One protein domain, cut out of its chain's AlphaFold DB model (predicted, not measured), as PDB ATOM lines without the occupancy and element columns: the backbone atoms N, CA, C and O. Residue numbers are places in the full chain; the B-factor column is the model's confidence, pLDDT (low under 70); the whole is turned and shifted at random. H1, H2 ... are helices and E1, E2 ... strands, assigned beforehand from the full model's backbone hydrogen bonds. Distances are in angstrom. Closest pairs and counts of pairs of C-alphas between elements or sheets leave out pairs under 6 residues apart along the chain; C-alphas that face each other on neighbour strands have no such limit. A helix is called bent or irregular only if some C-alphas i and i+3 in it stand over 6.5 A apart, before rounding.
ATOM      1  N   GLY A   8     -16.455 -36.036 -36.695       38.12
ATOM      2  CA  GLY A   8     -17.710 -35.266 -36.726       38.12
ATOM      3  C   GLY A   8     -17.906 -34.390 -37.973       38.12
ATOM      4  O   GLY A   8     -19.036 -34.111 -38.360       38.12
ATOM      5  N   THR A   9     -16.825 -33.991 -38.649       43.00
ATOM      6  CA  THR A   9     -16.869 -33.136 -39.854       43.00
ATOM      7  C   THR A   9     -16.742 -33.904 -41.170       43.00
ATOM      8  O   THR A   9     -16.932 -33.320 -42.232       43.00
ATOM      9  N   ILE A  10     -16.419 -35.203 -41.133       46.44
ATOM     10  CA  ILE A  10     -16.090 -35.992 -42.336       46.44
ATOM     11  C   ILE A  10     -17.317 -36.717 -42.910       46.44
ATOM     12  O   ILE A  10     -17.324 -37.050 -44.090       46.44
ATOM     13  N   PHE A  11     -18.388 -36.919 -42.138       48.66
ATOM     14  CA  PHE A  11     -19.558 -37.691 -42.588       48.66
ATOM     15  C   PHE A  11     -20.233 -37.201 -43.890       48.66
ATOM     16  O   PHE A  11     -20.547 -38.058 -44.718       48.66
ATOM     17  N   PRO A  12     -20.394 -35.886 -44.160       48.41
ATOM     18  CA  PRO A  12     -20.932 -35.411 -45.442       48.41
ATOM     19  C   PRO A  12     -19.949 -35.585 -46.611       48.41
ATOM     20  O   PRO A  12     -20.363 -35.662 -47.762       48.41
ATOM     21  N   TYR A  13     -18.648 -35.662 -46.315       48.00
ATOM     22  CA  TYR A  13     -17.568 -35.795 -47.296       48.00
ATOM     23  C   TYR A  13     -17.132 -37.245 -47.508       48.00
ATOM     24  O   TYR A  13     -16.388 -37.530 -48.440       48.00
ATOM     25  N   LEU A  14     -17.597 -38.183 -46.677       54.19
ATOM     26  CA  LEU A  14     -17.233 -39.596 -46.750       54.19
ATOM     27  C   LEU A  14     -17.710 -40.209 -48.068       54.19
ATOM     28  O   LEU A  14     -16.940 -40.914 -48.702       54.19
ATOM     29  N   SER A  15     -18.912 -39.869 -48.539       47.12
ATOM     30  CA  SER A  15     -19.422 -40.254 -49.867       47.12
ATOM     31  C   SER A  15     -18.572 -39.699 -51.020       47.12
ATOM     32  O   SER A  15     -18.367 -40.388 -52.017       47.12
ATOM     33  N   GLN A  16     -18.026 -38.491 -50.866       48.41
ATOM     34  CA  GLN A  16     -17.156 -37.828 -51.843       48.41
ATOM     35  C   GLN A  16     -15.747 -38.442 -51.863       48.41
ATOM     36  O   GLN A  16     -15.233 -38.788 -52.922       48.41
ATOM     37  N   ILE A  17     -15.170 -38.695 -50.685       54.28
ATOM     38  CA  ILE A  17     -13.898 -39.410 -50.508       54.28
ATOM     39  C   ILE A  17     -14.018 -40.851 -51.019       54.28
ATOM     40  O   ILE A  17     -13.068 -41.384 -51.576       54.28
ATOM     41  N   ILE A  18     -15.185 -41.475 -50.875       53.09
ATOM     42  CA  ILE A  18     -15.511 -42.803 -51.408       53.09
ATOM     43  C   ILE A  18     -15.597 -42.807 -52.935       53.09
ATOM     44  O   ILE A  18     -15.100 -43.738 -53.564       53.09
ATOM     45  N   ALA A  19     -16.211 -41.783 -53.530       50.00
ATOM     46  CA  ALA A  19     -16.281 -41.642 -54.981       50.00
ATOM     47  C   ALA A  19     -14.889 -41.401 -55.600       50.00
ATOM     48  O   ALA A  19     -14.617 -41.854 -56.713       50.00
ATOM     49  N   GLU A  20     -13.989 -40.734 -54.870       50.12
ATOM     50  CA  GLU A  20     -12.607 -40.481 -55.295       50.12
ATOM     51  C   GLU A  20     -11.645 -41.640 -54.972       50.12
ATOM     52  O   GLU A  20     -10.718 -41.927 -55.740       50.12
ATOM     53  N   ALA A  21     -11.868 -42.363 -53.872       54.44
ATOM     54  CA  ALA A  21     -11.096 -43.536 -53.495       54.44
ATOM     55  C   ALA A  21     -11.557 -44.746 -54.317       54.44
ATOM     56  O   ALA A  21     -12.492 -45.453 -53.955       54.44
ATOM     57  N   ARG A  22     -10.844 -45.028 -55.416       53.81
ATOM     58  CA  ARG A  22     -10.975 -46.241 -56.253       53.81
ATOM     59  C   ARG A  22     -10.603 -47.543 -55.513       53.81
ATOM     60  O   ARG A  22      -9.815 -48.346 -56.011       53.81
ATOM     61  N   LEU A  23     -11.127 -47.764 -54.313       58.62
ATOM     62  CA  LEU A  23     -10.984 -49.003 -53.555       58.62
ATOM     63  C   LEU A  23     -11.944 -50.041 -54.144       58.62
ATOM     64  O   LEU A  23     -13.038 -50.255 -53.638       58.62
ATOM     65  N   SER A  24     -11.537 -50.671 -55.247       63.50
ATOM     66  CA  SER A  24     -12.326 -51.719 -55.907       63.50
ATOM     67  C   SER A  24     -12.362 -53.034 -55.120       63.50
ATOM     68  O   SER A  24     -13.246 -53.852 -55.345       63.50
ATOM     69  N   SER A  25     -11.407 -53.258 -54.208       77.38
ATOM     70  CA  SER A  25     -11.385 -54.393 -53.278       77.38
ATOM     71  C   SER A  25     -10.413 -54.144 -52.119       77.38
ATOM     72  O   SER A  25      -9.471 -53.360 -52.248       77.38
ATOM     73  N   GLY A  26     -10.623 -54.806 -50.979       81.38
ATOM     74  CA  GLY A  26      -9.745 -54.690 -49.815       81.38
ATOM     75  C   GLY A  26      -9.896 -55.831 -48.811       81.38
ATOM     76  O   GLY A  26     -10.860 -56.594 -48.840       81.38
ATOM     77  N   THR A  27      -8.913 -55.956 -47.921       83.62
ATOM     78  CA  THR A  27      -8.964 -56.865 -46.769       83.62
ATOM     79  C   THR A  27      -9.295 -56.052 -45.523       83.62
ATOM     80  O   THR A  27      -8.594 -55.090 -45.215       83.62
ATOM     81  N   CYS A  28     -10.351 -56.435 -44.811       84.31
ATOM     82  CA  CYS A  28     -10.831 -55.750 -43.616       84.31
ATOM     83  C   CYS A  28     -10.923 -56.739 -42.463       84.31
ATOM     84  O   CYS A  28     -11.584 -57.768 -42.593       84.31
ATOM     85  N   LYS A  29     -10.272 -56.423 -41.344       82.50
ATOM     86  CA  LYS A  29     -10.294 -57.258 -40.144       82.50
ATOM     87  C   LYS A  29     -10.704 -56.449 -38.930       82.50
ATOM     88  O   LYS A  29     -10.228 -55.328 -38.756       82.50
ATOM     89  N   LEU A  30     -11.555 -57.023 -38.084       76.19
ATOM     90  CA  LEU A  30     -11.947 -56.399 -36.819       76.19
ATOM     91  C   LEU A  30     -10.797 -56.431 -35.799       76.19
ATOM     92  O   LEU A  30     -10.679 -55.535 -34.968       76.19
ATOM     93  N   SER A  31      -9.939 -57.451 -35.861       74.56
ATOM     94  CA  SER A  31      -8.723 -57.550 -35.054       74.56
ATOM     95  C   SER A  31      -7.683 -58.412 -35.760       74.56
ATOM     96  O   SER A  31      -8.025 -59.412 -36.383       74.56
ATOM     97  N   ASP A  32      -6.405 -58.081 -35.596       68.94
ATOM     98  CA  ASP A  32      -5.305 -58.931 -36.064       68.94
ATOM     99  C   ASP A  32      -5.125 -60.193 -35.208       68.94
ATOM    100  O   ASP A  32      -4.507 -61.163 -35.644       68.94
ATOM    101  N   SER A  33      -5.668 -60.197 -33.987       70.88
ATOM    102  CA  SER A  33      -5.498 -61.289 -33.026       70.88
ATOM    103  C   SER A  33      -6.443 -62.467 -33.267       70.88
ATOM    104  O   SER A  33      -6.171 -63.568 -32.792       70.88
ATOM    105  N   TYR A  34      -7.541 -62.258 -33.999       67.25
ATOM    106  CA  TYR A  34      -8.571 -63.271 -34.222       67.25
ATOM    107  C   TYR A  34      -9.172 -63.137 -35.614       67.25
ATOM    108  O   TYR A  34      -9.423 -62.031 -36.074       67.25
ATOM    109  N   SER A  35      -9.463 -64.270 -36.256       71.75
ATOM    110  CA  SER A  35     -10.304 -64.275 -37.453       71.75
ATOM    111  C   SER A  35     -11.753 -64.123 -37.019       71.75
ATOM    112  O   SER A  35     -12.325 -65.041 -36.426       71.75
ATOM    113  N   TRP A  36     -12.356 -62.982 -37.328       76.81
ATOM    114  CA  TRP A  36     -13.771 -62.770 -37.076       76.81
ATOM    115  C   TRP A  36     -14.605 -63.318 -38.224       76.81
ATOM    116  O   TRP A  36     -14.175 -63.279 -39.378       76.81
ATOM    117  N   PRO A  37     -15.833 -63.785 -37.956       71.88
ATOM    118  CA  PRO A  37     -16.670 -64.346 -39.011       71.88
ATOM    119  C   PRO A  37     -17.118 -63.353 -40.093       71.88
ATOM    120  O   PRO A  37     -17.724 -63.771 -41.077       71.88
ATOM    121  N   PHE A  38     -16.873 -62.059 -39.880       79.75
ATOM    122  CA  PHE A  38     -17.207 -60.963 -40.790       79.75
ATOM    123  C   PHE A  38     -15.955 -60.238 -41.299       79.75
ATOM    124  O   PHE A  38     -16.069 -59.158 -41.875       79.75
ATOM    125  N   ASP A  39     -14.767 -60.801 -41.066       83.38
ATOM    126  CA  ASP A  39     -13.551 -60.304 -41.699       83.38
ATOM    127  C   ASP A  39     -13.627 -60.569 -43.206       83.38
ATOM    128  O   ASP A  39     -14.016 -61.648 -43.657       83.38
ATOM    129  N   LEU A  40     -13.254 -59.564 -43.990       84.12
ATOM    130  CA  LEU A  40     -13.235 -59.635 -45.442       84.12
ATOM    131  C   LEU A  40     -11.807 -59.837 -45.930       84.12
ATOM    132  O   LEU A  40     -10.883 -59.173 -45.466       84.12
ATOM    133  N   LEU A  41     -11.637 -60.715 -46.914       85.69
ATOM    134  CA  LEU A  41     -10.371 -60.947 -47.602       85.69
ATOM    135  C   LEU A  41     -10.540 -60.546 -49.066       85.69
ATOM    136  O   LEU A  41     -11.319 -61.173 -49.778       85.69
ATOM    137  N   ASN A  42      -9.819 -59.509 -49.499       83.25
ATOM    138  CA  ASN A  42      -9.832 -58.987 -50.874       83.25
ATOM    139  C   ASN A  42     -11.244 -58.878 -51.485       83.25
ATOM    140  O   ASN A  42     -11.487 -59.337 -52.598       83.25
ATOM    141  N   SER A  43     -12.180 -58.281 -50.745       83.44
ATOM    142  CA  SER A  43     -13.571 -58.117 -51.169       83.44
ATOM    143  C   SER A  43     -13.839 -56.692 -51.636       83.44
ATOM    144  O   SER A  43     -13.378 -55.724 -51.032       83.44
ATOM    145  N   ASP A  44     -14.652 -56.572 -52.677       82.56
ATOM    146  CA  ASP A  44     -15.328 -55.352 -53.132       82.56
ATOM    147  C   ASP A  44     -16.226 -54.702 -52.058       82.56
ATOM    148  O   ASP A  44     -16.543 -53.517 -52.125       82.56
ATOM    149  N   ARG A  45     -16.581 -55.445 -51.004       82.19
ATOM    150  CA  ARG A  45     -17.372 -54.966 -49.860       82.19
ATOM    151  C   ARG A  45     -16.538 -54.340 -48.746       82.19
ATOM    152  O   ARG A  45     -17.107 -53.895 -47.750       82.19
ATOM    153  N   ALA A  46     -15.215 -54.276 -48.904       81.69
ATOM    154  CA  ALA A  46     -14.301 -53.683 -47.928       81.69
ATOM    155  C   ALA A  46     -14.727 -52.272 -47.507       81.69
ATOM    156  O   ALA A  46     -14.711 -51.929 -46.327       81.69
ATOM    157  N   LEU A  47     -15.181 -51.468 -48.466       80.62
ATOM    158  CA  LEU A  47     -15.630 -50.119 -48.178       80.62
ATOM    159  C   LEU A  47     -16.874 -50.093 -47.276       80.62
ATOM    160  O   LEU A  47     -16.890 -49.394 -46.264       80.62
ATOM    161  N   TRP A  48     -17.902 -50.874 -47.616       80.69
ATOM    162  CA  TRP A  48     -19.122 -50.984 -46.808       80.69
ATOM    163  C   TRP A  48     -18.822 -51.470 -45.393       80.69
ATOM    164  O   TRP A  48     -19.390 -50.968 -44.425       80.69
ATOM    165  N   TRP A  49     -17.879 -52.402 -45.266       83.56
ATOM    166  CA  TRP A  49     -17.401 -52.872 -43.974       83.56
ATOM    167  C   TRP A  49     -16.810 -51.733 -43.128       83.56
ATOM    168  O   TRP A  49     -17.170 -51.595 -41.957       83.56
ATOM    169  N   VAL A  50     -15.963 -50.880 -43.721       82.25
ATOM    170  CA  VAL A  50     -15.358 -49.722 -43.035       82.25
ATOM    171  C   VAL A  50     -16.421 -48.708 -42.620       82.25
ATOM    172  O   VAL A  50     -16.426 -48.283 -41.466       82.25
ATOM    173  N   ILE A  51     -17.354 -48.366 -43.514       81.88
ATOM    174  CA  ILE A  51     -18.468 -47.451 -43.208       81.88
ATOM    175  C   ILE A  51     -19.257 -47.960 -42.000       81.88
ATOM    176  O   ILE A  51     -19.538 -47.197 -41.078       81.88
ATOM    177  N   ASN A  52     -19.562 -49.256 -41.971       82.25
ATOM    178  CA  ASN A  52     -20.292 -49.870 -40.869       82.25
ATOM    179  C   ASN A  52     -19.516 -49.790 -39.545       82.25
ATOM    180  O   ASN A  52     -20.112 -49.492 -38.515       82.25
ATOM    181  N   ARG A  53     -18.189 -49.993 -39.547       85.94
ATOM    182  CA  ARG A  53     -17.371 -49.813 -38.329       85.94
ATOM    183  C   ARG A  53     -17.331 -48.362 -37.854       85.94
ATOM    184  O   ARG A  53     -17.364 -48.127 -36.650       85.94
ATOM    185  N   LEU A  54     -17.254 -47.406 -38.781       82.56
ATOM    186  CA  LEU A  54     -17.272 -45.981 -38.446       82.56
ATOM    187  C   LEU A  54     -18.613 -45.567 -37.838       82.56
ATOM    188  O   LEU A  54     -18.621 -44.827 -36.859       82.56
ATOM    189  N   ARG A  55     -19.730 -46.092 -38.360       80.19
ATOM    190  CA  ARG A  55     -21.051 -45.905 -37.746       80.19
ATOM    191  C   ARG A  55     -21.081 -46.459 -36.331       80.19
ATOM    192  O   ARG A  55     -21.402 -45.714 -35.424       80.19
ATOM    193  N   GLU A  56     -20.638 -47.697 -36.113       84.00
ATOM    194  CA  GLU A  56     -20.588 -48.267 -34.759       84.00
ATOM    195  C   GLU A  56     -19.753 -47.447 -33.777       84.00
ATOM    196  O   GLU A  56     -20.129 -47.324 -32.613       84.00
ATOM    197  N   ALA A  57     -18.602 -46.933 -34.219       81.19
ATOM    198  CA  ALA A  57     -17.755 -46.083 -33.391       81.19
ATOM    199  C   ALA A  57     -18.470 -44.770 -33.046       81.19
ATOM    200  O   ALA A  57     -18.534 -44.410 -31.876       81.19
ATOM    201  N   SER A  58     -19.090 -44.125 -34.038       77.06
ATOM    202  CA  SER A  58     -19.873 -42.902 -33.842       77.06
ATOM    203  C   SER A  58     -21.071 -43.121 -32.919       77.06
ATOM    204  O   SER A  58     -21.326 -42.289 -32.053       77.06
ATOM    205  N   THR A  59     -21.798 -44.232 -33.078       76.81
ATOM    206  CA  THR A  59     -22.901 -44.593 -32.184       76.81
ATOM    207  C   THR A  59     -22.357 -44.761 -30.771       76.81
ATOM    208  O   THR A  59     -22.898 -44.162 -29.859       76.81
ATOM    209  N   LEU A  60     -21.248 -45.487 -30.575       80.31
ATOM    210  CA  LEU A  60     -20.646 -45.683 -29.251       80.31
ATOM    211  C   LEU A  60     -20.200 -44.376 -28.576       80.31
ATOM    212  O   LEU A  60     -20.414 -44.227 -27.377       80.31
ATOM    213  N   GLU A  61     -19.597 -43.450 -29.323       76.75
ATOM    214  CA  GLU A  61     -19.154 -42.144 -28.808       76.75
ATOM    215  C   GLU A  61     -20.316 -41.296 -28.267       76.75
ATOM    216  O   GLU A  61     -20.128 -40.530 -27.322       76.75
ATOM    217  N   GLY A  62     -21.519 -41.461 -28.825       68.12
ATOM    218  CA  GLY A  62     -22.730 -40.783 -28.363       68.12
ATOM    219  C   GLY A  62     -23.401 -41.418 -27.139       68.12
ATOM    220  O   GLY A  62     -24.323 -40.820 -26.584       68.12
ATOM    221  N   LEU A  63     -22.978 -42.613 -26.702       71.94
ATOM    222  CA  LEU A  63     -23.669 -43.374 -25.656       71.94
ATOM    223  C   LEU A  63     -23.031 -43.192 -24.270       71.94
ATOM    224  O   LEU A  63     -21.807 -43.250 -24.127       71.94
TER     225      LEU A  63
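Overview. This is residues 8 to 63 of the 619 residues of an uncharacterized protein of Trichosporon asahii var. asahii (strain CBS 8904) (UniProt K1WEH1). Two helices, H1 and H2, lie side by side and run opposite ways in one thin, flat layer, with a gap between them and few contacts. Past H2, on the side away from H1, is a small two-stranded hairpin of E1 and E2 with a long loop, and the beginning of H2, residues 46 to 50, packs on it. The printed part has 56 residues, with two named helices and two named strands in the order H1, E1, E2, H2; the sheet's order is E1 - E2, antiparallel, and the class is mostly helix. The whole is only just loose, close to compact, with a radius of gyration of the C-alphas of 12.5 A, and it spans 32 by 32 by 13 A.

Arrangement. Start at H1, residues 8 to 20, which is irregular: C-alphas 9 and 12 are 7.3 A apart, and its line is a rough one. Look next at H2, residues 46 to 61: the two helices are close but not clearly touching, their closest C-alphas, those of Ile 18 and Leu 47, being 8.0 A apart. They run opposite ways at a shallow tilt of 3 degrees. Go back along the printed part to E1, residues 26 to 28, and E2, residues 40 to 43, a hairpin of antiparallel neighbours at 173 degrees. There you will find N 28 and O 40 at 2.9 A and N 40 and O 28 at 2.8 A, within hydrogen-bond range. The closest C-alphas of E1 and H2, those of Gly 26 and Ala 46, are 5.0 A apart; those of E2 and H2, Leu 40 and Ala 46, are 6.5 A apart. H1 and E2 are apart. In H2 every O i to N i+4 pair is within hydrogen-bond range; in H1, 5 of 9 are.

Along the chain. Find C-alpha 8 at (-17.710, -35.266, -36.726); from there H1 runs 20.0 A to C-alpha 20. E1 begins at C-alpha 26, at (-9.745, -54.690, -49.815), and measures 6.4 A over residues 26 to 28. E2, residues 40 to 43, measures 5.9 A. H2 runs 22.9 A from C-alpha 46 to C-alpha 61 at (-19.154, -42.144, -28.808).

Size, cuts and confidence. The two C-alphas farthest apart are those of Ser 24 and Leu 63, at 33.4 A. The printed part has no cut. The link from E1 to E2, with 11 residues, is long; those from H1 to E1 and from E2 to H2 are tight. The mean pLDDT of the printed part is 70.5; look for values under 70 at residues 8 to 24, 32, 34 and 62, and H1 has a mean of 48.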